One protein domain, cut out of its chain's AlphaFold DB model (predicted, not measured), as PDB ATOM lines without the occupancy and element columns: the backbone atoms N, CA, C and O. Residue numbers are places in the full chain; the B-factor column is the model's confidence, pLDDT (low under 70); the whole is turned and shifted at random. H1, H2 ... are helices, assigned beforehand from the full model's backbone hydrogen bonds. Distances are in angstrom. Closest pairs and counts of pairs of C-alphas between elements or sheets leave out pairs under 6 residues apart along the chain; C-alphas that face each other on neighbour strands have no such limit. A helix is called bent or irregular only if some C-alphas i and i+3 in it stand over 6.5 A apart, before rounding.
ATOM      1  N   LEU A   2     -32.066 -62.698 -20.848       54.09
ATOM      2  CA  LEU A   2     -32.576 -61.518 -20.167       54.09
ATOM      3  C   LEU A   2     -34.107 -61.453 -20.355       54.09
ATOM      4  O   LEU A   2     -34.668 -62.170 -21.189       54.09
ATOM      5  N   LYS A   3     -34.795 -60.658 -19.528       47.47
ATOM      6  CA  LYS A   3     -36.272 -60.577 -19.503       47.47
ATOM      7  C   LYS A   3     -36.892 -60.049 -20.812       47.47
ATOM      8  O   LYS A   3     -38.092 -60.204 -20.995       47.47
ATOM      9  N   ASP A   4     -36.080 -59.475 -21.689       56.16
ATOM     10  CA  ASP A   4     -36.364 -58.915 -23.019       56.16
ATOM     11  C   ASP A   4     -35.880 -59.837 -24.164       56.16
ATOM     12  O   ASP A   4     -35.482 -59.397 -25.239       56.16
ATOM     13  N   GLY A   5     -35.817 -61.152 -23.921       50.66
ATOM     14  CA  GLY A   5     -35.542 -62.152 -24.961       50.66
ATOM     15  C   GLY A   5     -34.078 -62.269 -25.407       50.66
ATOM     16  O   GLY A   5     -33.727 -63.224 -26.104       50.66
ATOM     17  N   VAL A   6     -33.181 -61.383 -24.958       52.62
ATOM     18  CA  VAL A   6     -31.764 -61.406 -25.356       52.62
ATOM     19  C   VAL A   6     -31.018 -62.561 -24.664       52.62
ATOM     20  O   VAL A   6     -30.996 -62.690 -23.432       52.62
ATOM     21  N   ARG A   7     -30.365 -63.443 -25.433       49.75
ATOM     22  CA  ARG A   7     -29.488 -64.497 -24.886       49.75
ATOM     23  C   ARG A   7     -28.130 -63.914 -24.512       49.75
ATOM     24  O   ARG A   7     -27.204 -63.932 -25.311       49.75
ATOM     25  N   VAL A   8     -28.003 -63.456 -23.271       52.19
ATOM     26  CA  VAL A   8     -26.714 -63.025 -22.717       52.19
ATOM     27  C   VAL A   8     -26.363 -63.872 -21.497       52.19
ATOM     28  O   VAL A   8     -27.226 -64.149 -20.659       52.19
ATOM     29  N   SER A   9     -25.111 -64.326 -21.435       49.31
ATOM     30  CA  SER A   9     -24.491 -64.949 -20.263       49.31
ATOM     31  C   SER A   9     -23.683 -63.871 -19.550       49.31
ATOM     32  O   SER A   9     -22.476 -63.773 -19.755       49.31
ATOM     33  N   LEU A  10     -24.353 -63.011 -18.789       58.91
ATOM     34  CA  LEU A  10     -23.704 -61.921 -18.065       58.91
ATOM     35  C   LEU A  10     -24.068 -61.947 -16.589       58.91
ATOM     36  O   LEU A  10     -25.183 -62.332 -16.234       58.91
ATOM     37  N   ASP A  11     -23.125 -61.496 -15.763       68.62
ATOM     38  CA  ASP A  11     -23.379 -61.177 -14.364       68.62
ATOM     39  C   ASP A  11     -24.288 -59.931 -14.303       68.62
ATOM     40  O   ASP A  11     -23.907 -58.878 -14.829       68.62
ATOM     41  N   PRO A  12     -25.486 -60.018 -13.692       69.81
ATOM     42  CA  PRO A  12     -26.385 -58.880 -13.494       69.81
ATOM     43  C   PRO A  12     -25.730 -57.661 -12.831       69.81
ATOM     44  O   PRO A  12     -26.212 -56.552 -13.018       69.81
ATOM     45  N   LYS A  13     -24.620 -57.837 -12.109       76.31
ATOM     46  CA  LYS A  13     -23.886 -56.735 -11.472       76.31
ATOM     47  C   LYS A  13     -23.194 -55.804 -12.463       76.31
ATOM     48  O   LYS A  13     -23.003 -54.633 -12.169       76.31
ATOM     49  N   LEU A  14     -22.827 -56.295 -13.649       78.62
ATOM     50  CA  LEU A  14     -22.064 -55.497 -14.614       78.62
ATOM     51  C   LEU A  14     -22.912 -54.400 -15.259       78.62
ATOM     52  O   LEU A  14     -22.387 -53.342 -15.593       78.62
ATOM     53  N   VAL A  15     -24.222 -54.620 -15.396       80.19
ATOM     54  CA  VAL A  15     -25.122 -53.590 -15.922       80.19
ATOM     55  C   VAL A  15     -25.293 -52.434 -14.931       80.19
ATOM     56  O   VAL A  15     -25.333 -51.288 -15.376       80.19
ATOM     57  N   GLU A  16     -25.246 -52.698 -13.615       86.31
ATOM     58  CA  GLU A  16     -25.437 -51.695 -12.548       86.31
ATOM     59  C   GLU A  16     -24.466 -50.513 -12.621       86.31
ATOM     60  O   GLU A  16     -24.802 -49.407 -12.194       86.31
ATOM     61  N   TYR A  17     -23.294 -50.704 -13.228       89.75
ATOM     62  CA  TYR A  17     -22.299 -49.653 -13.428       89.75
ATOM     63  C   TYR A  17     -22.868 -48.371 -14.050       89.75
ATOM     64  O   TYR A  17     -22.447 -47.275 -13.678       89.75
ATOM     65  N   LEU A  18     -23.831 -48.469 -14.972       90.12
ATOM     66  CA  LEU A  18     -24.354 -47.287 -15.662       90.12
ATOM     67  C   LEU A  18     -25.245 -46.398 -14.780       90.12
ATOM     68  O   LEU A  18     -25.332 -45.208 -15.061       90.12
ATOM     69  N   TRP A  19     -25.868 -46.929 -13.722       88.06
ATOM     70  CA  TRP A  19     -26.854 -46.184 -12.919       88.06
ATOM     71  C   TRP A  19     -26.586 -46.149 -11.412       88.06
ATOM     72  O   TRP A  19     -27.151 -45.303 -10.729       88.06
ATOM     73  N   VAL A  20     -25.734 -47.023 -10.867       88.81
ATOM     74  CA  VAL A  20     -25.439 -47.058  -9.422       88.81
ATOM     75  C   VAL A  20     -24.853 -45.727  -8.944       88.81
ATOM     76  O   VAL A  20     -24.035 -45.158  -9.645       88.81
ATOM     77  N   ASP A  21     -25.216 -45.198  -7.776       85.38
ATOM     78  CA  ASP A  21     -24.685 -43.897  -7.316       85.38
ATOM     79  C   ASP A  21     -23.299 -43.979  -6.651       85.38
ATOM     80  O   ASP A  21     -22.585 -42.980  -6.576       85.38
ATOM     81  N   ASP A  22     -22.911 -45.163  -6.176       89.88
ATOM     82  CA  ASP A  22     -21.654 -45.399  -5.463       89.88
ATOM     83  C   ASP A  22     -20.460 -45.476  -6.436       89.88
ATOM     84  O   ASP A  22     -20.256 -46.471  -7.135       89.88
ATOM     85  N   GLU A  23     -19.641 -44.420  -6.456       86.31
ATOM     86  CA  GLU A  23     -18.434 -44.330  -7.291       86.31
ATOM     87  C   GLU A  23     -17.349 -45.350  -6.920       86.31
ATOM     88  O   GLU A  23     -16.583 -45.780  -7.787       86.31
ATOM     89  N   SER A  24     -17.273 -45.767  -5.652       84.19
ATOM     90  CA  SER A  24     -16.316 -46.789  -5.217       84.19
ATOM     91  C   SER A  24     -16.724 -48.159  -5.747       84.19
ATOM     92  O   SER A  24     -15.871 -48.922  -6.200       84.19
ATOM     93  N   TYR A  25     -18.022 -48.458  -5.715       87.62
ATOM     94  CA  TYR A  25     -18.577 -49.679  -6.289       87.62
ATOM     95  C   TYR A  25     -18.437 -49.694  -7.819       87.62
ATOM     96  O   TYR A  25     -17.906 -50.655  -8.373       87.62
ATOM     97  N   ALA A  26     -18.806 -48.601  -8.499       86.44
ATOM     98  CA  ALA A  26     -18.675 -48.480  -9.953       86.44
ATOM     99  C   ALA A  26     -17.215 -48.608 -10.425       86.44
ATOM    100  O   ALA A  26     -16.940 -49.286 -11.414       86.44
ATOM    101  N   SER A  27     -16.266 -48.011  -9.695       85.88
ATOM    102  CA  SER A  27     -14.835 -48.143 -10.000       85.88
ATOM    103  C   SER A  27     -14.343 -49.585  -9.864       85.88
ATOM    104  O   SER A  27     -13.519 -50.014 -10.668       85.88
ATOM    105  N   GLY A  28     -14.867 -50.343  -8.895       85.56
ATOM    106  CA  GLY A  28     -14.546 -51.761  -8.717       85.56
ATOM    107  C   GLY A  28     -15.044 -52.659  -9.855       85.56
ATOM    108  O   GLY A  28     -14.433 -53.688 -10.117       85.56
ATOM    109  N   LEU A  29     -16.105 -52.255 -10.562       86.31
ATOM    110  CA  LEU A  29     -16.650 -52.985 -11.714       86.31
ATOM    111  C   LEU A  29     -15.948 -52.644 -13.041       86.31
ATOM    112  O   LEU A  29     -16.129 -53.353 -14.031       86.31
ATOM    113  N   LEU A  30     -15.164 -51.563 -13.092       84.31
ATOM    114  CA  LEU A  30     -14.646 -51.007 -14.345       84.31
ATOM    115  C   LEU A  30     -13.726 -51.982 -15.099       84.31
ATOM    116  O   LEU A  30     -13.851 -52.108 -16.313       84.31
ATOM    117  N   ASP A  31     -12.846 -52.697 -14.397       80.75
ATOM    118  CA  ASP A  31     -11.913 -53.649 -15.020       80.75
ATOM    119  C   ASP A  31     -12.639 -54.881 -15.597       80.75
ATOM    120  O   ASP A  31     -12.316 -55.365 -16.689       80.75
ATOM    121  N   GLU A  32     -13.686 -55.349 -14.912       83.00
ATOM    122  CA  GLU A  32     -14.548 -56.436 -15.391       83.00
ATOM    123  C   GLU A  32     -15.359 -55.998 -16.623       83.00
ATOM    124  O   GLU A  32     -15.482 -56.744 -17.600       83.00
ATOM    125  N   ILE A  33     -15.840 -54.751 -16.633       82.75
ATOM    126  CA  ILE A  33     -16.573 -54.165 -17.763       82.75
ATOM    127  C   ILE A  33     -15.665 -53.926 -18.962       82.75
ATOM    128  O   ILE A  33     -16.094 -54.173 -20.082       82.75
ATOM    129  N   LEU A  34     -14.424 -53.480 -18.771       81.38
ATOM    130  CA  LEU A  34     -13.467 -53.296 -19.870       81.38
ATOM    131  C   LEU A  34     -13.125 -54.628 -20.544       81.38
ATOM    132  O   LEU A  34     -13.054 -54.709 -21.771       81.38
ATOM    133  N   THR A  35     -12.998 -55.690 -19.747       78.81
ATOM    134  CA  THR A  35     -12.822 -57.057 -20.253       78.81
ATOM    135  C   THR A  35     -14.038 -57.499 -21.074       78.81
ATOM    136  O   THR A  35     -13.894 -58.114 -22.131       78.81
ATOM    137  N   PHE A  36     -15.237 -57.134 -20.624       76.62
ATOM    138  CA  PHE A  36     -16.497 -57.463 -21.281       76.62
ATOM    139  C   PHE A  36     -16.781 -56.624 -22.555       76.62
ATOM    140  O   PHE A  36     -17.164 -57.173 -23.589       76.62
ATOM    141  N   ALA A  37     -16.579 -55.305 -22.513       68.62
ATOM    142  CA  ALA A  37     -16.852 -54.368 -23.607       68.62
ATOM    143  C   ALA A  37     -15.874 -54.527 -24.789       68.62
ATOM    144  O   ALA A  37     -16.168 -54.076 -25.898       68.62
ATOM    145  N   GLY A  38     -14.744 -55.206 -24.564       66.44
ATOM    146  CA  GLY A  38     -13.713 -55.502 -25.553       66.44
ATOM    147  C   GLY A  38     -12.563 -54.492 -25.544       66.44
ATOM    148  O   GLY A  38     -12.719 -53.337 -25.155       66.44
ATOM    149  N   ALA A  39     -11.397 -54.923 -26.040       54.81
ATOM    150  CA  ALA A  39     -10.109 -54.215 -25.953       54.81
ATOM    151  C   ALA A  39     -10.044 -52.820 -26.623       54.81
ATOM    152  O   ALA A  39      -9.011 -52.156 -26.561       54.81
ATOM    153  N   HIS A  40     -11.114 -52.376 -27.287       61.66
ATOM    154  CA  HIS A  40     -11.180 -51.096 -28.000       61.66
ATOM    155  C   HIS A  40     -11.977 -50.013 -27.261       61.66
ATOM    156  O   HIS A  40     -12.006 -48.874 -27.723       61.66
ATOM    157  N   THR A  41     -12.611 -50.340 -26.135       75.94
ATOM    158  CA  THR A  41     -13.413 -49.384 -25.365       75.94
ATOM    159  C   THR A  41     -12.529 -48.651 -24.361       75.94
ATOM    160  O   THR A  41     -11.934 -49.275 -23.482       75.94
ATOM    161  N   ALA A  42     -12.422 -47.325 -24.476       83.62
ATOM    162  CA  ALA A  42     -11.629 -46.544 -23.536       83.62
ATOM    163  C   ALA A  42     -12.379 -46.375 -22.196       83.62
ATOM    164  O   ALA A  42     -13.581 -46.103 -22.198       83.62
ATOM    165  N   PRO A  43     -11.686 -46.425 -21.040       86.19
ATOM    166  CA  PRO A  43     -12.309 -46.186 -19.733       86.19
ATOM    167  C   PRO A  43     -13.028 -44.831 -19.637       86.19
ATOM    168  O   PRO A  43     -14.028 -44.700 -18.939       86.19
ATOM    169  N   ALA A  44     -12.525 -43.820 -20.353       88.19
ATOM    170  CA  ALA A  44     -13.131 -42.494 -20.411       88.19
ATOM    171  C   ALA A  44     -14.522 -42.509 -21.071       88.19
ATOM    172  O   ALA A  44     -15.418 -41.816 -20.597       88.19
ATOM    173  N   ASP A  45     -14.723 -43.330 -22.103       89.25
ATOM    174  CA  ASP A  45     -16.002 -43.410 -22.814       89.25
ATOM    175  C   ASP A  45     -17.072 -44.069 -21.939       89.25
ATOM    176  O   ASP A  45     -18.205 -43.600 -21.885       89.25
ATOM    177  N   LEU A  46     -16.701 -45.105 -21.179       89.69
ATOM    178  CA  LEU A  46     -17.596 -45.749 -20.211       89.69
ATOM    179  C   LEU A  46     -17.984 -44.812 -19.065       89.69
ATOM    180  O   LEU A  46     -19.132 -44.827 -18.625       89.69
ATOM    181  N   ARG A  47     -17.047 -43.999 -18.563       90.75
ATOM    182  CA  ARG A  47     -17.355 -42.982 -17.543       90.75
ATOM    183  C   ARG A  47     -18.289 -41.912 -18.092       90.75
ATOM    184  O   ARG A  47     -19.286 -41.608 -17.452       90.75
ATOM    185  N   ARG A  48     -18.030 -41.428 -19.307       92.62
ATOM    186  CA  ARG A  48     -18.910 -40.473 -19.986       92.62
ATOM    187  C   ARG A  48     -20.312 -41.044 -20.194       92.62
ATOM    188  O   ARG A  48     -21.289 -40.377 -19.889       92.62
ATOM    189  N   ALA A  49     -20.429 -42.279 -20.680       92.81
ATOM    190  CA  ALA A  49     -21.726 -42.923 -20.866       92.81
ATOM    191  C   ALA A  49     -22.500 -43.034 -19.546       92.81
ATOM    192  O   ALA A  49     -23.697 -42.767 -19.510       92.81
ATOM    193  N   ARG A  50     -21.805 -43.375 -18.458       93.81
ATOM    194  CA  ARG A  50     -22.366 -43.405 -17.107       93.81
ATOM    195  C   ARG A  50     -22.843 -42.024 -16.640       93.81
ATOM    196  O   ARG A  50     -23.948 -41.920 -16.118       93.81
ATOM    197  N   GLU A  51     -22.042 -40.980 -16.833       94.19
ATOM    198  CA  GLU A  51     -22.430 -39.597 -16.522       94.19
ATOM    199  C   GLU A  51     -23.705 -39.207 -17.280       94.19
ATOM    200  O   GLU A  51     -24.685 -38.800 -16.665       94.19
ATOM    201  N   VAL A  52     -23.742 -39.454 -18.592       95.50
ATOM    202  CA  VAL A  52     -24.895 -39.152 -19.457       95.50
ATOM    203  C   VAL A  52     -26.150 -39.912 -19.028       95.50
ATOM    204  O   VAL A  52     -27.236 -39.335 -18.989       95.50
ATOM    205  N   VAL A  53     -26.019 -41.201 -18.690       94.62
ATOM    206  CA  VAL A  53     -27.149 -42.001 -18.198       94.62
ATOM    207  C   VAL A  53     -27.692 -41.410 -16.902       94.62
ATOM    208  O   VAL A  53     -28.903 -41.240 -16.814       94.62
ATOM    209  N   ARG A  54     -26.831 -41.047 -15.942       93.00
ATOM    210  CA  ARG A  54     -27.238 -40.482 -14.639       93.00
ATOM    211  C   ARG A  54     -27.833 -39.081 -14.732       93.00
ATOM    212  O   ARG A  54     -28.715 -38.742 -13.947       93.00
ATOM    213  N   GLU A  55     -27.344 -38.262 -15.657       93.31
ATOM    214  CA  GLU A  55     -27.860 -36.908 -15.875       93.31
ATOM    215  C   GLU A  55     -29.266 -36.913 -16.498       93.31
ATOM    216  O   GLU A  55     -30.049 -35.990 -16.258       93.31
ATOM    217  N   ASP A  56     -29.625 -37.962 -17.248       93.38
ATOM    218  CA  ASP A  56     -30.968 -38.161 -17.797       93.38
ATOM    219  C   ASP A  56     -31.776 -39.167 -16.956       93.38
ATOM    220  O   ASP A  56     -31.677 -40.383 -17.121       93.38
ATOM    221  N   GLY A  57     -32.649 -38.656 -16.081       90.62
ATOM    222  CA  GLY A  57     -33.469 -39.483 -15.185       90.62
ATOM    223  C   GLY A  57     -34.390 -40.497 -15.887       90.62
ATOM    224  O   GLY A  57     -34.628 -41.580 -15.338       90.62
ATOM    225  N   ASP A  58     -34.870 -40.208 -17.104       92.12
ATOM    226  CA  ASP A  58     -35.669 -41.183 -17.863       92.12
ATOM    227  C   ASP A  58     -34.773 -42.306 -18.396       92.12
ATOM    228  O   ASP A  58     -35.150 -43.478 -18.346       92.12
ATOM    229  N   LEU A  59     -33.575 -41.955 -18.880       92.81
ATOM    230  CA  LEU A  59     -32.605 -42.924 -19.380       92.81
ATOM    231  C   LEU A  59     -32.072 -43.800 -18.244       92.81
ATOM    232  O   LEU A  59     -32.003 -45.012 -18.421       92.81
ATOM    233  N   THR A  60     -31.785 -43.226 -17.072       94.00
ATOM    234  CA  THR A  60     -31.445 -43.980 -15.851       94.00
ATOM    235  C   THR A  60     -32.516 -45.029 -15.547       94.00
ATOM    236  O   THR A  60     -32.216 -46.221 -15.477       94.00
ATOM    237  N   SER A  61     -33.778 -44.596 -15.446       91.44
ATOM    238  CA  SER A  61     -34.909 -45.481 -15.133       91.44
ATOM    239  C   SER A  61     -35.083 -46.581 -16.186       91.44
ATOM    240  O   SER A  61     -35.427 -47.721 -15.874       91.44
ATOM    241  N   LEU A  62     -34.845 -46.246 -17.457       91.38
ATOM    242  CA  LEU A  62     -34.962 -47.187 -18.563       91.38
ATOM    243  C   LEU A  62     -33.831 -48.219 -18.564       91.38
ATOM    244  O   LEU A  62     -34.101 -49.398 -18.772       91.38
ATOM    245  N   VAL A  63     -32.590 -47.795 -18.322       90.94
ATOM    246  CA  VAL A  63     -31.409 -48.668 -18.236       90.94
ATOM    247  C   VAL A  63     -31.553 -49.643 -17.058       90.94
ATOM    248  O   VAL A  63     -31.285 -50.832 -17.231       90.94
ATOM    249  N   GLU A  64     -32.069 -49.183 -15.913       89.44
ATOM    250  CA  GLU A  64     -32.388 -50.036 -14.757       89.44
ATOM    251  C   GLU A  64     -33.475 -51.076 -15.099       89.44
ATOM    252  O   GLU A  64     -33.358 -52.262 -14.777       89.44
ATOM    253  N   ALA A  65     -34.531 -50.656 -15.803       87.06
ATOM    254  CA  ALA A  65     -35.651 -51.527 -16.157       87.06
ATOM    255  C   ALA A  65     -35.361 -52.482 -17.333       87.06
ATOM    256  O   ALA A  65     -36.055 -53.497 -17.484       87.06
ATOM    257  N   LYS A  66     -34.383 -52.159 -18.192       88.62
ATOM    258  CA  LYS A  66     -34.106 -52.843 -19.468       88.62
ATOM    259  C   LYS A  66     -32.629 -53.249 -19.560       88.62
ATOM    260  O   LYS A  66     -31.826 -52.544 -20.174       88.62
ATOM    261  N   PRO A  67     -32.264 -54.431 -19.028       83.31
ATOM    262  CA  PRO A  67     -30.885 -54.914 -19.055       83.31
ATOM    263  C   PRO A  67     -30.277 -55.010 -20.463       83.31
ATOM    264  O   PRO A  67     -29.074 -54.804 -20.610       83.31
ATOM    265  N   GLY A  68     -31.077 -55.274 -21.507       84.06
ATOM    266  CA  GLY A  68     -30.608 -55.273 -22.894       84.06
ATOM    267  C   GLY A  68     -30.137 -53.902 -23.395       84.06
ATOM    268  O   GLY A  68     -29.197 -53.852 -24.189       84.06
ATOM    269  N   LEU A  69     -30.723 -52.800 -22.903       90.12
ATOM    270  CA  LEU A  69     -30.259 -51.434 -23.182       90.12
ATOM    271  C   LEU A  69     -28.948 -51.147 -22.445       90.12
ATOM    272  O   LEU A  69     -27.999 -50.659 -23.059       90.12
ATOM    273  N   ALA A  70     -28.877 -51.490 -21.156       89.00
ATOM    274  CA  ALA A  70     -27.659 -51.331 -20.363       89.00
ATOM    275  C   ALA A  70     -26.471 -52.062 -21.002       89.00
ATOM    276  O   ALA A  70     -25.401 -51.490 -21.199       89.00
ATOM    277  N   TYR A  71     -26.695 -53.311 -21.406       86.69
ATOM    278  CA  TYR A  71     -25.718 -54.132 -22.113       86.69
ATOM    279  C   TYR A  71     -25.231 -53.475 -23.416       86.69
ATOM    280  O   TYR A  71     -24.025 -53.415 -23.671       86.69
ATOM    281  N   GLY A  72     -26.150 -52.916 -24.204       88.25
ATOM    282  CA  GLY A  72     -25.820 -52.225 -25.448       88.25
ATOM    283  C   GLY A  72     -24.976 -50.974 -25.237       88.25
ATOM    284  O   GLY A  72     -23.995 -50.767 -25.950       88.25
ATOM    285  N   LEU A  73     -25.301 -50.177 -24.217       92.25
ATOM    286  CA  LEU A  73     -24.544 -48.976 -23.861       92.25
ATOM    287  C   LEU A  73     -23.162 -49.297 -23.279       92.25
ATOM    288  O   LEU A  73     -22.221 -48.553 -23.529       92.25
ATOM    289  N   LEU A  74     -22.989 -50.418 -22.576       90.56
ATOM    290  CA  LEU A  74     -21.657 -50.861 -22.144       90.56
ATOM    291  C   LEU A  74     -20.767 -51.278 -23.326       90.56
ATOM    292  O   LEU A  74     -19.565 -51.024 -23.308       90.56
ATOM    293  N   ARG A  75     -21.340 -51.891 -24.373       86.50
ATOM    294  CA  ARG A  75     -20.596 -52.269 -25.594       86.50
ATOM    295  C   ARG A  75     -20.365 -51.105 -26.556       86.50
ATOM    296  O   ARG A  75     -19.418 -51.138 -27.340       86.50
ATOM    297  N   ALA A  76     -21.245 -50.113 -26.544       90.88
ATOM    298  CA  ALA A  76     -21.189 -48.940 -27.407       90.88
ATOM    299  C   ALA A  76     -21.476 -47.662 -26.592       90.88
ATOM    300  O   ALA A  76     -22.527 -47.041 -26.771       90.88
ATOM    301  N   PRO A  77     -20.551 -47.259 -25.697       92.81
ATOM    302  CA  PRO A  77     -20.767 -46.139 -24.775       92.81
ATOM    303  C   PRO A  77     -20.998 -44.799 -25.480       92.81
ATOM    304  O   PRO A  77     -21.714 -43.941 -24.968       92.81
ATOM    305  N   ASP A  78     -20.489 -44.642 -26.702       90.75
ATOM    306  CA  ASP A  78     -20.704 -43.458 -27.538       90.75
ATOM    307  C   ASP A  78     -22.173 -43.227 -27.943       90.75
ATOM    308  O   ASP A  78     -22.521 -42.155 -28.446       90.75
ATOM    309  N   LEU A  79     -23.045 -44.222 -27.745       93.69
ATOM    310  CA  LEU A  79     -24.475 -44.126 -28.035       93.69
ATOM    311  C   LEU A  79     -25.300 -43.566 -26.871       93.69
ATOM    312  O   LEU A  79     -26.455 -43.206 -27.101       93.69
ATOM    313  N   ALA A  80     -24.743 -43.436 -25.662       94.25
ATOM    314  CA  ALA A  80     -25.464 -42.856 -24.523       94.25
ATOM    315  C   ALA A  80     -25.970 -41.437 -24.846       94.25
ATOM    316  O   ALA A  80     -27.144 -41.137 -24.630       94.25
ATOM    317  N   ASP A  81     -25.126 -40.622 -25.491       92.38
ATOM    318  CA  ASP A  81     -25.466 -39.271 -25.956       92.38
ATOM    319  C   ASP A  81     -26.653 -39.273 -26.945       92.38
ATOM    320  O   ASP A  81     -27.514 -38.394 -26.902       92.38
ATOM    321  N   LEU A  82     -26.741 -40.279 -27.829       92.69
ATOM    322  CA  LEU A  82     -27.848 -40.401 -28.787       92.69
ATOM    323  C   LEU A  82     -29.171 -40.701 -28.077       92.69
ATOM    324  O   LEU A  82     -30.194 -40.101 -28.413       92.69
ATOM    325  N   PHE A  83     -29.159 -41.637 -27.125       93.56
ATOM    326  CA  PHE A  83     -30.369 -42.003 -26.396       93.56
ATOM    327  C   PHE A  83     -30.817 -40.884 -25.465       93.56
ATOM    328  O   PHE A  83     -32.012 -40.601 -25.448       93.56
ATOM    329  N   ALA A  84     -29.903 -40.196 -24.780       93.06
ATOM    330  CA  ALA A  84     -30.231 -39.016 -23.977       93.06
ATOM    331  C   ALA A  84     -30.861 -37.896 -24.832       93.06
ATOM    332  O   ALA A  84     -31.827 -37.250 -24.422       93.06
ATOM    333  N   ALA A  85     -30.374 -37.709 -26.064       90.19
ATOM    334  CA  ALA A  85     -30.864 -36.667 -26.965       90.19
ATOM    335  C   ALA A  85     -32.217 -36.971 -27.647       90.19
ATOM    336  O   ALA A  85     -32.891 -36.030 -28.070       90.19
ATOM    337  N   ASP A  86     -32.637 -38.237 -27.796       92.12
ATOM    338  CA  ASP A  86     -33.888 -38.593 -28.490       92.12
ATOM    339  C   ASP A  86     -34.813 -39.490 -27.652       92.12
ATOM    340  O   ASP A  86     -34.770 -40.723 -27.693       92.12
ATOM    341  N   LYS A  87     -35.757 -38.842 -26.960       92.19
ATOM    342  CA  LYS A  87     -36.792 -39.496 -26.143       92.19
ATOM    343  C   LYS A  87     -37.684 -40.458 -26.930       92.19
ATOM    344  O   LYS A  87     -38.250 -41.383 -26.350       92.19
ATOM    345  N   ARG A  88     -37.804 -40.293 -28.252       93.38
ATOM    346  CA  ARG A  88     -38.599 -41.215 -29.075       93.38
ATOM    347  C   ARG A  88     -37.884 -42.546 -29.274       93.38
ATOM    348  O   ARG A  88     -38.558 -43.567 -29.328       93.38
ATOM    349  N   LEU A  89     -36.547 -42.550 -29.336       92.31
ATOM    350  CA  LEU A  89     -35.763 -43.789 -29.334       92.31
ATOM    351  C   LEU A  89     -35.864 -44.499 -27.979       92.31
ATOM    352  O   LEU A  89     -36.059 -45.711 -27.955       92.31
ATOM    353  N   GLN A  90     -35.814 -43.755 -26.865       93.12
ATOM    354  CA  GLN A  90     -36.029 -44.315 -25.521       93.12
ATOM    355  C   GLN A  90     -37.403 -45.005 -25.409       93.12
ATOM    356  O   GLN A  90     -37.506 -46.129 -24.918       93.12
ATOM    357  N   ALA A  91     -38.458 -44.376 -25.938       92.94
ATOM    358  CA  ALA A  91     -39.820 -44.910 -25.885       92.94
ATOM    359  C   ALA A  91     -39.979 -46.287 -26.563       92.94
ATOM    360  O   ALA A  91     -40.853 -47.061 -26.164       92.94
ATOM    361  N   LEU A  92     -39.131 -46.631 -27.541       93.75
ATOM    362  CA  LEU A  92     -39.204 -47.917 -28.241       93.75
ATOM    363  C   LEU A  92     -38.927 -49.119 -27.323       93.75
ATOM    364  O   LEU A  92     -39.507 -50.182 -27.529       93.75
ATOM    365  N   PHE A  93     -38.121 -48.947 -26.271       91.88
ATOM    366  CA  PHE A  93     -37.824 -50.007 -25.294       91.88
ATOM    367  C   PHE A  93     -39.003 -50.341 -24.367       91.88
ATOM    368  O   PHE A  93     -38.992 -51.363 -23.674       91.88
ATOM    369  N   ASN A  94     -40.035 -49.498 -24.363       89.38
ATOM    370  CA  ASN A  94     -41.301 -49.752 -23.676       89.38
ATOM    371  C   ASN A  94     -42.402 -50.235 -24.635       89.38
ATOM    372  O   ASN A  94     -43.514 -50.525 -24.195       89.38
ATOM    373  N   GLY A  95     -42.103 -50.312 -25.934       87.50
ATOM    374  CA  GLY A  95     -43.029 -50.745 -26.972       87.50
ATOM    375  C   GLY A  95     -42.976 -52.251 -27.263       87.50
ATOM    376  O   GLY A  95     -42.157 -52.975 -26.698       87.50
ATOM    377  N   PRO A  96     -43.828 -52.730 -28.188       86.81
ATOM    378  CA  PRO A  96     -43.876 -54.139 -28.594       86.81
ATOM    379  C   PRO A  96     -42.595 -54.622 -29.289       86.81
ATOM    380  O   PRO A  96     -42.333 -55.818 -29.312       86.81
ATOM    381  N   ASP A  97     -41.780 -53.701 -29.812       89.38
ATOM    382  CA  ASP A  97     -40.536 -54.011 -30.525       89.38
ATOM    383  C   ASP A  97     -39.291 -53.903 -29.622       89.38
ATOM    384  O   ASP A  97     -38.169 -53.861 -30.125       89.38
ATOM    385  N   ALA A  98     -39.460 -53.826 -28.297       87.94
ATOM    386  CA  ALA A  98     -38.362 -53.606 -27.352       87.94
ATOM    387  C   ALA A  98     -37.243 -54.655 -27.467       87.94
ATOM    388  O   ALA A  98     -36.063 -54.297 -27.470       87.94
ATOM    389  N   ASP A  99     -37.610 -55.929 -27.613       85.25
ATOM    390  CA  ASP A  99     -36.664 -57.041 -27.770       85.25
ATOM    391  C   ASP A  99     -35.855 -56.884 -29.061       85.25
ATOM    392  O   ASP A  99     -34.647 -57.111 -29.092       85.25
ATOM    393  N   LEU A 100     -36.513 -56.423 -30.127       87.25
ATOM    394  CA  LEU A 100     -35.896 -56.230 -31.429       87.25
ATOM    395  C   LEU A 100     -34.931 -55.040 -31.425       87.25
ATOM    396  O   LEU A 100     -33.815 -55.155 -31.921       87.25
ATOM    397  N   VAL A 101     -35.322 -53.925 -30.804       91.81
ATOM    398  CA  VAL A 101     -34.468 -52.738 -30.636       91.81
ATOM    399  C   VAL A 101     -33.252 -53.067 -29.768       91.81
ATOM    400  O   VAL A 101     -32.130 -52.687 -30.110       91.81
ATOM    401  N   SER A 102     -33.455 -53.831 -28.691       88.94
ATOM    402  CA  SER A 102     -32.373 -54.324 -27.833       88.94
ATOM    403  C   SER A 102     -31.446 -55.261 -28.609       88.94
ATOM    404  O   SER A 102     -30.230 -55.099 -28.554       88.94
ATOM    405  N   GLY A 103     -31.993 -56.199 -29.385       86.12
ATOM    406  CA  GLY A 103     -31.223 -57.076 -30.269       86.12
ATOM    407  C   GLY A 103     -30.373 -56.290 -31.268       86.12
ATOM    408  O   GLY A 103     -29.157 -56.476 -31.317       86.12
ATOM    409  N   THR A 104     -30.970 -55.333 -31.987       90.25
ATOM    410  CA  THR A 104     -30.246 -54.477 -32.940       90.25
ATOM    411  C   THR A 104     -29.138 -53.676 -32.262       90.25
ATOM    412  O   THR A 104     -28.041 -53.601 -32.802       90.25
ATOM    413  N   LEU A 105     -29.379 -53.086 -31.085       91.69
ATOM    414  CA  LEU A 105     -28.361 -52.294 -30.382       91.69
ATOM    415  C   LEU A 105     -27.153 -53.156 -30.000       91.69
ATOM    416  O   LEU A 105     -26.007 -52.720 -30.093       91.69
ATOM    417  N   ASN A 106     -27.423 -54.393 -29.600       86.44
ATOM    418  CA  ASN A 106     -26.420 -55.316 -29.102       86.44
ATOM    419  C   ASN A 106     -25.622 -56.000 -30.207       86.44
ATOM    420  O   ASN A 106     -24.416 -56.198 -30.057       86.44
ATOM    421  N   GLU A 107     -26.268 -56.368 -31.306       85.69
ATOM    422  CA  GLU A 107     -25.626 -57.080 -32.411       85.69
ATOM    423  C   GLU A 107     -25.085 -56.120 -33.476       85.69
ATOM    424  O   GLU A 107     -24.013 -56.350 -34.037       85.69
ATOM    425  N   LEU A 108     -25.782 -55.006 -33.709       89.12
ATOM    426  CA  LEU A 108     -25.521 -54.049 -34.785       89.12
ATOM    427  C   LEU A 108     -25.477 -52.592 -34.263       89.12
ATOM    428  O   LEU A 108     -26.181 -51.722 -34.787       89.12
ATOM    429  N   PRO A 109     -24.620 -52.251 -33.273       89.56
ATOM    430  CA  PRO A 109     -24.578 -50.904 -32.677       89.56
ATOM    431  C   PRO A 109     -24.272 -49.792 -33.694       89.56
ATOM    432  O   PRO A 109     -24.646 -48.633 -33.514       89.56
ATOM    433  N   HIS A 110     -23.622 -50.131 -34.808       87.06
ATOM    434  CA  HIS A 110     -23.353 -49.197 -35.897       87.06
ATOM    435  C   HIS A 110     -24.630 -48.649 -36.559       87.06
ATOM    436  O   HIS A 110     -24.595 -47.529 -37.062       87.06
ATOM    437  N   VAL A 111     -25.761 -49.363 -36.508       88.50
ATOM    438  CA  VAL A 111     -27.049 -48.886 -37.042       88.50
ATOM    439  C   VAL A 111     -27.501 -47.630 -36.298       88.50
ATOM    440  O   VAL A 111     -27.887 -46.636 -36.914       88.50
ATOM    441  N   PHE A 112     -27.365 -47.624 -34.972       91.75
ATOM    442  CA  PHE A 112     -27.663 -46.459 -34.138       91.75
ATOM    443  C   PHE A 112     -26.670 -45.319 -34.375       91.75
ATOM    444  O   PHE A 112     -27.077 -44.158 -34.433       91.75
ATOM    445  N   ARG A 113     -25.391 -45.631 -34.631       89.81
ATOM    446  CA  ARG A 113     -24.407 -44.616 -35.046       89.81
ATOM    447  C   ARG A 113     -24.792 -43.960 -36.373       89.81
ATOM    448  O   ARG A 113     -24.701 -42.746 -36.484       89.81
ATOM    449  N   TRP A 114     -25.292 -44.713 -37.353       85.75
ATOM    450  CA  TRP A 114     -25.771 -44.123 -38.609       85.75
ATOM    451  C   TRP A 114     -26.993 -43.230 -38.398       85.75
ATOM    452  O   TRP A 114     -27.074 -42.160 -38.993       85.75
ATOM    453  N   MET A 115     -27.918 -43.631 -37.522       86.81
ATOM    454  CA  MET A 115     -29.098 -42.834 -37.168       86.81
ATOM    455  C   MET A 115     -28.754 -41.526 -36.441       86.81
ATOM    456  O   MET A 115     -29.496 -40.542 -36.565       86.81
ATOM    457  N   ARG A 116     -27.629 -41.487 -35.713       85.38
ATOM    458  CA  ARG A 116     -27.081 -40.244 -35.147       85.38
ATOM    459  C   ARG A 116     -26.789 -39.233 -36.254       85.38
ATOM    460  O   ARG A 116     -27.231 -38.090 -36.156       85.38
ATOM    461  N   ASP A 117     -26.149 -39.691 -37.326       79.56
ATOM    462  CA  ASP A 117     -25.685 -38.845 -38.430       79.56
ATOM    463  C   ASP A 117     -26.746 -38.655 -39.541       79.56
ATOM    464  O   ASP A 117     -26.582 -37.797 -40.409       79.56
ATOM    465  N   ARG A 118     -27.848 -39.424 -39.516       79.38
ATOM    466  CA  ARG A 118     -28.947 -39.394 -40.508       79.38
ATOM    467  C   ARG A 118     -30.328 -39.271 -39.843       79.38
ATOM    468  O   ARG A 118     -30.958 -40.287 -39.527       79.38
ATOM    469  N   PRO A 119     -30.823 -38.040 -39.613       80.81
ATOM    470  CA  PRO A 119     -32.108 -37.787 -38.956       80.81
ATOM    471  C   PRO A 119     -33.316 -38.448 -39.637       80.81
ATOM    472  O   PRO A 119     -34.244 -38.866 -38.948       80.81
ATOM    473  N   GLU A 120     -33.296 -38.571 -40.963       75.81
ATOM    474  CA  GLU A 120     -34.347 -39.199 -41.768       75.81
ATOM    475  C   GLU A 120     -34.492 -40.696 -41.466       75.81
ATOM    476  O   GLU A 120     -35.583 -41.171 -41.165       75.81
ATOM    477  N   MET A 121     -33.374 -41.423 -41.409       81.25
ATOM    478  CA  MET A 121     -33.361 -42.854 -41.094       81.25
ATOM    479  C   MET A 121     -33.836 -43.109 -39.661       81.25
ATOM    480  O   MET A 121     -34.551 -44.074 -39.396       81.25
ATOM    481  N   ARG A 122     -33.478 -42.213 -38.735       87.62
ATOM    482  CA  ARG A 122     -33.955 -42.244 -37.349       87.62
ATOM    483  C   ARG A 122     -35.456 -41.988 -37.250       87.62
ATOM    484  O   ARG A 122     -36.130 -42.668 -36.478       87.62
ATOM    485  N   ALA A 123     -35.986 -41.034 -38.017       84.62
ATOM    486  CA  ALA A 123     -37.420 -40.765 -38.060       84.62
ATOM    487  C   ALA A 123     -38.203 -41.991 -38.558       84.62
ATOM    488  O   ALA A 123     -39.192 -42.372 -37.927       84.62
ATOM    489  N   ASP A 124     -37.715 -42.656 -39.606       82.88
ATOM    490  CA  ASP A 124     -38.332 -43.875 -40.143       82.88
ATOM    491  C   ASP A 124     -38.206 -45.057 -39.165       82.88
ATOM    492  O   ASP A 124     -39.175 -45.783 -38.930       82.88
ATOM    493  N   TYR A 125     -37.048 -45.222 -38.514       88.44
ATOM    494  CA  TYR A 125     -36.834 -46.269 -37.508       88.44
ATOM    495  C   TYR A 125     -37.761 -46.126 -36.299       88.44
ATOM    496  O   TYR A 125     -38.287 -47.118 -35.797       88.44
ATOM    497  N   VAL A 126     -37.995 -44.897 -35.832       90.00
ATOM    498  CA  VAL A 126     -38.945 -44.613 -34.746       90.00
ATOM    499  C   VAL A 126     -40.384 -44.860 -35.200       90.00
ATOM    500  O   VAL A 126     -41.180 -45.433 -34.453       90.00
ATOM    501  N   SER A 127     -40.722 -44.475 -36.428       86.56
ATOM    502  CA  SER A 127     -42.111 -44.466 -36.898       86.56
ATOM    503  C   SER A 127     -42.618 -45.840 -37.345       86.56
ATOM    504  O   SER A 127     -43.810 -46.115 -37.204       86.56
ATOM    505  N   PHE A 128     -41.747 -46.732 -37.834       84.06
ATOM    506  CA  PHE A 128     -42.180 -47.956 -38.515       84.06
ATOM    507  C   PHE A 128     -41.558 -49.234 -37.936       84.06
ATOM    508  O   PHE A 128     -40.350 -49.450 -38.011       84.06
ATOM    509  N   SER A 129     -42.405 -50.145 -37.440       84.44
ATOM    510  CA  SER A 129     -41.981 -51.461 -36.919       84.44
ATOM    511  C   SER A 129     -41.250 -52.302 -37.974       84.44
ATOM    512  O   SER A 129     -40.209 -52.887 -37.688       84.44
ATOM    513  N   GLN A 130     -41.698 -52.253 -39.235       79.62
ATOM    514  CA  GLN A 130     -41.020 -52.949 -40.333       79.62
ATOM    515  C   GLN A 130     -39.593 -52.438 -40.566       79.62
ATOM    516  O   GLN A 130     -38.713 -53.231 -40.884       79.62
ATOM    517  N   MET A 131     -39.339 -51.132 -40.395       82.75
ATOM    518  CA  MET A 131     -37.978 -50.589 -40.491       82.75
ATOM    519  C   MET A 131     -37.100 -51.173 -39.390       82.75
ATOM    520  O   MET A 131     -35.979 -51.589 -39.660       82.75
ATOM    521  N   ARG A 132     -37.625 -51.272 -38.163       90.19
ATOM    522  CA  ARG A 132     -36.900 -51.900 -37.058       90.19
ATOM    523  C   ARG A 132     -36.575 -53.353 -37.387       90.19
ATOM    524  O   ARG A 132     -35.399 -53.703 -37.380       90.19
ATOM    525  N   PHE A 133     -37.577 -54.147 -37.769       85.62
ATOM    526  CA  PHE A 133     -37.395 -55.552 -38.153       85.62
ATOM    527  C   PHE A 133     -36.377 -55.733 -39.285       85.62
ATOM    528  O   PHE A 133     -35.528 -56.616 -39.241       85.62
ATOM    529  N   ASN A 134     -36.423 -54.874 -40.297       81.38
ATOM    530  CA  ASN A 134     -35.466 -54.917 -41.392       81.38
ATOM    531  C   ASN A 134     -34.044 -54.624 -40.887       81.38
ATOM    532  O   ASN A 134     -33.130 -55.395 -41.156       81.38
ATOM    533  N   LEU A 135     -33.857 -53.565 -40.098       85.38
ATOM    534  CA  LEU A 135     -32.538 -53.175 -39.590       85.38
ATOM    535  C   LEU A 135     -31.994 -54.076 -38.470       85.38
ATOM    536  O   LEU A 135     -30.831 -53.920 -38.102       85.38
ATOM    537  N   SER A 136     -32.774 -55.025 -37.943       84.75
ATOM    538  CA  SER A 136     -32.239 -56.061 -37.050       84.75
ATOM    539  C   SER A 136     -31.453 -57.147 -37.786       84.75
ATOM    540  O   SER A 136     -30.817 -57.966 -37.131       84.75
ATOM    541  N   HIS A 137     -31.477 -57.167 -39.121       81.25
ATOM    542  CA  HIS A 137     -30.724 -58.111 -39.943       81.25
ATOM    543  C   HIS A 137     -29.503 -57.413 -40.553       81.25
ATOM    544  O   HIS A 137     -29.647 -56.390 -41.222       81.25
ATOM    545  N   ALA A 138     -28.305 -57.972 -40.356       74.31
ATOM    546  CA  ALA A 138     -27.039 -57.346 -40.760       74.31
ATOM    547  C   ALA A 138     -26.992 -56.984 -42.257       74.31
ATOM    548  O   ALA A 138     -26.624 -55.866 -42.617       74.31
ATOM    549  N   ASP A 139     -27.440 -57.899 -43.119       70.88
ATOM    550  CA  ASP A 139     -27.415 -57.729 -44.576       70.88
ATOM    551  C   ASP A 139     -28.319 -56.569 -45.031       70.88
ATOM    552  O   ASP A 139     -27.983 -55.786 -45.920       70.88
ATOM    553  N   VAL A 140     -29.468 -56.424 -44.369       75.75
ATOM    554  CA  VAL A 140     -30.467 -55.393 -44.669       75.75
ATOM    555  C   VAL A 140     -30.061 -54.047 -44.068       75.75
ATOM    556  O   VAL A 140     -30.275 -53.004 -44.689       75.75
ATOM    557  N   ALA A 141     -29.431 -54.054 -42.892       76.69
ATOM    558  CA  ALA A 141     -28.844 -52.867 -42.286       76.69
ATOM    559  C   ALA A 141     -27.758 -52.262 -43.187       76.69
ATOM    560  O   ALA A 141     -27.760 -51.053 -43.436       76.69
ATOM    561  N   GLU A 142     -26.882 -53.094 -43.745       73.62
ATOM    562  CA  GLU A 142     -25.851 -52.645 -44.680       73.62
ATOM    563  C   GLU A 142     -26.457 -52.095 -45.983       73.62
ATOM    564  O   GLU A 142     -26.032 -51.044 -46.468       73.62
ATOM    565  N   LEU A 143     -27.527 -52.712 -46.499       68.44
ATOM    566  CA  LEU A 143     -28.285 -52.161 -47.627       68.44
ATOM    567  C   LEU A 143     -28.881 -50.780 -47.293       68.44
ATOM    568  O   LEU A 143     -28.778 -49.849 -48.094       68.44
ATOM    569  N   ALA A 144     -29.453 -50.605 -46.100       71.50
ATOM    570  CA  ALA A 144     -30.014 -49.329 -45.643       71.50
ATOM    571  C   ALA A 144     -28.953 -48.241 -45.453       71.50
ATOM    572  O   ALA A 144     -29.205 -47.060 -45.709       71.50
ATOM    573  N   ARG A 145     -27.735 -48.624 -45.060       74.38
ATOM    574  CA  ARG A 145     -26.588 -47.711 -45.020       74.38
ATOM    575  C   ARG A 145     -26.268 -47.163 -46.406       74.38
ATOM    576  O   ARG A 145     -25.999 -45.963 -46.544       74.38
ATOM    577  N   GLN A 146     -26.287 -48.033 -47.412       69.19
ATOM    578  CA  GLN A 146     -25.938 -47.703 -48.792       69.19
ATOM    579  C   GLN A 146     -27.061 -46.931 -49.499       69.19
ATOM    580  O   GLN A 146     -26.789 -45.948 -50.191       69.19
ATOM    581  N   ASN A 147     -28.320 -47.309 -49.267       74.00
ATOM    582  CA  ASN A 147     -29.492 -46.676 -49.862       74.00
ATOM    583  C   ASN A 147     -30.650 -46.535 -48.850       74.00
ATOM    584  O   ASN A 147     -31.597 -47.323 -48.870       74.00
TER     585      ASN A 147
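What this domain is: This is residues 2 to 147 of the 984 residues of an uncharacterized protein of Phytohabitans flavus (UniProt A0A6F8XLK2). Short helices wind in a solenoid of three stacked turns, each a rough triangle of three helices: H3, H4 and H5, then H6, H7 and H8, then H9, H10 and H11. H1 and H2 pack on H5 at one end of the stack, and H12 follows at the other. The printed part has 146 residues with twelve named helices, H1 to H12, and no named strand; the class is all helix. It is compact, with a radius of gyration of the C-alphas of 14.6 A, yet elongated in outline, spanning 45 by 30 by 28 A.

Where its parts are: Begin at Leu 2; H1 covers residues 12 to 16, from C-alpha 12 at (-26.385, -58.880, -13.494). H2, residues 23 to 37, is the longest at 19.2 A and irregular, with C-alphas 28 and 31 7.1 A apart. H3 is residues 43 to 55, 18.5 A; H4 is 57 to 65 and H5 67 to 75. H6, residues 77 to 85, is only just irregular: C-alphas 78 and 81 are 6.54 A apart. Then find H7 at 87 to 92, H8 at 98 to 107, 14.1 A, H9 at 109 to 117, H10 at 119 to 127, H11 at 129 to 135, and H12 at 138 to 146, ending at C-alpha 146 at (-25.938, -47.703, -48.792).

How they stand to each other: The hub is H5, which touches four helices. Look at Gly 72 and Asn 106, the closest C-alphas of H5 and H8, 4.8 A apart; these helices run the same way at a shallow tilt of 21 degrees. H5 touches H1, closest at Val 15 and Ala 70, C-alphas 5.6 A apart. H2 touches H5 with residues 33 to 37 alone, closest C-alphas Ala 37 and Arg 75, 4.7 A. H3 touches H6, closest C-alphas Ala 49 and Pro 77, 5.2 A, the same way at a shallow 21 degrees. H4 and H7 are close but not clearly touching, closest C-alphas Leu 59 and Gln 90, 7.2 A. H8 touches H11, closest C-alphas Val 101 and Arg 132, 6.9 A. H7 and H10 only just touch, with 3 pairs of C-alphas within 8 A, closest Leu 89 and Val 126, 6.3 A; H6 and H9 also only just touch, with 3 pairs, closest Leu 82 and Arg 116, 6.4 A. H11 and H12 touch only at the corner, closest C-alphas Leu 135 and Ala 141, 4.6 A. Every O i to N i+4 pair is within hydrogen-bond range in H3, H4, H5, H8, H9, H10, H11 and H12; the counts are 9 of 11 in H2, 3 of 5 in H6, 1 of 2 in H7 and 0 of 1 in H1, where 1 of 2 O i to N i+3 pairs is.

The domain as a whole: The farthest C-alphas, Ser 24 and Asn 147, are 46.5 A apart. The printed part has no cut and no long link. Mean pLDDT of the printed part is 83.6; it is under 70 at residues 2 to 12, 37 to 40, 143 and 146.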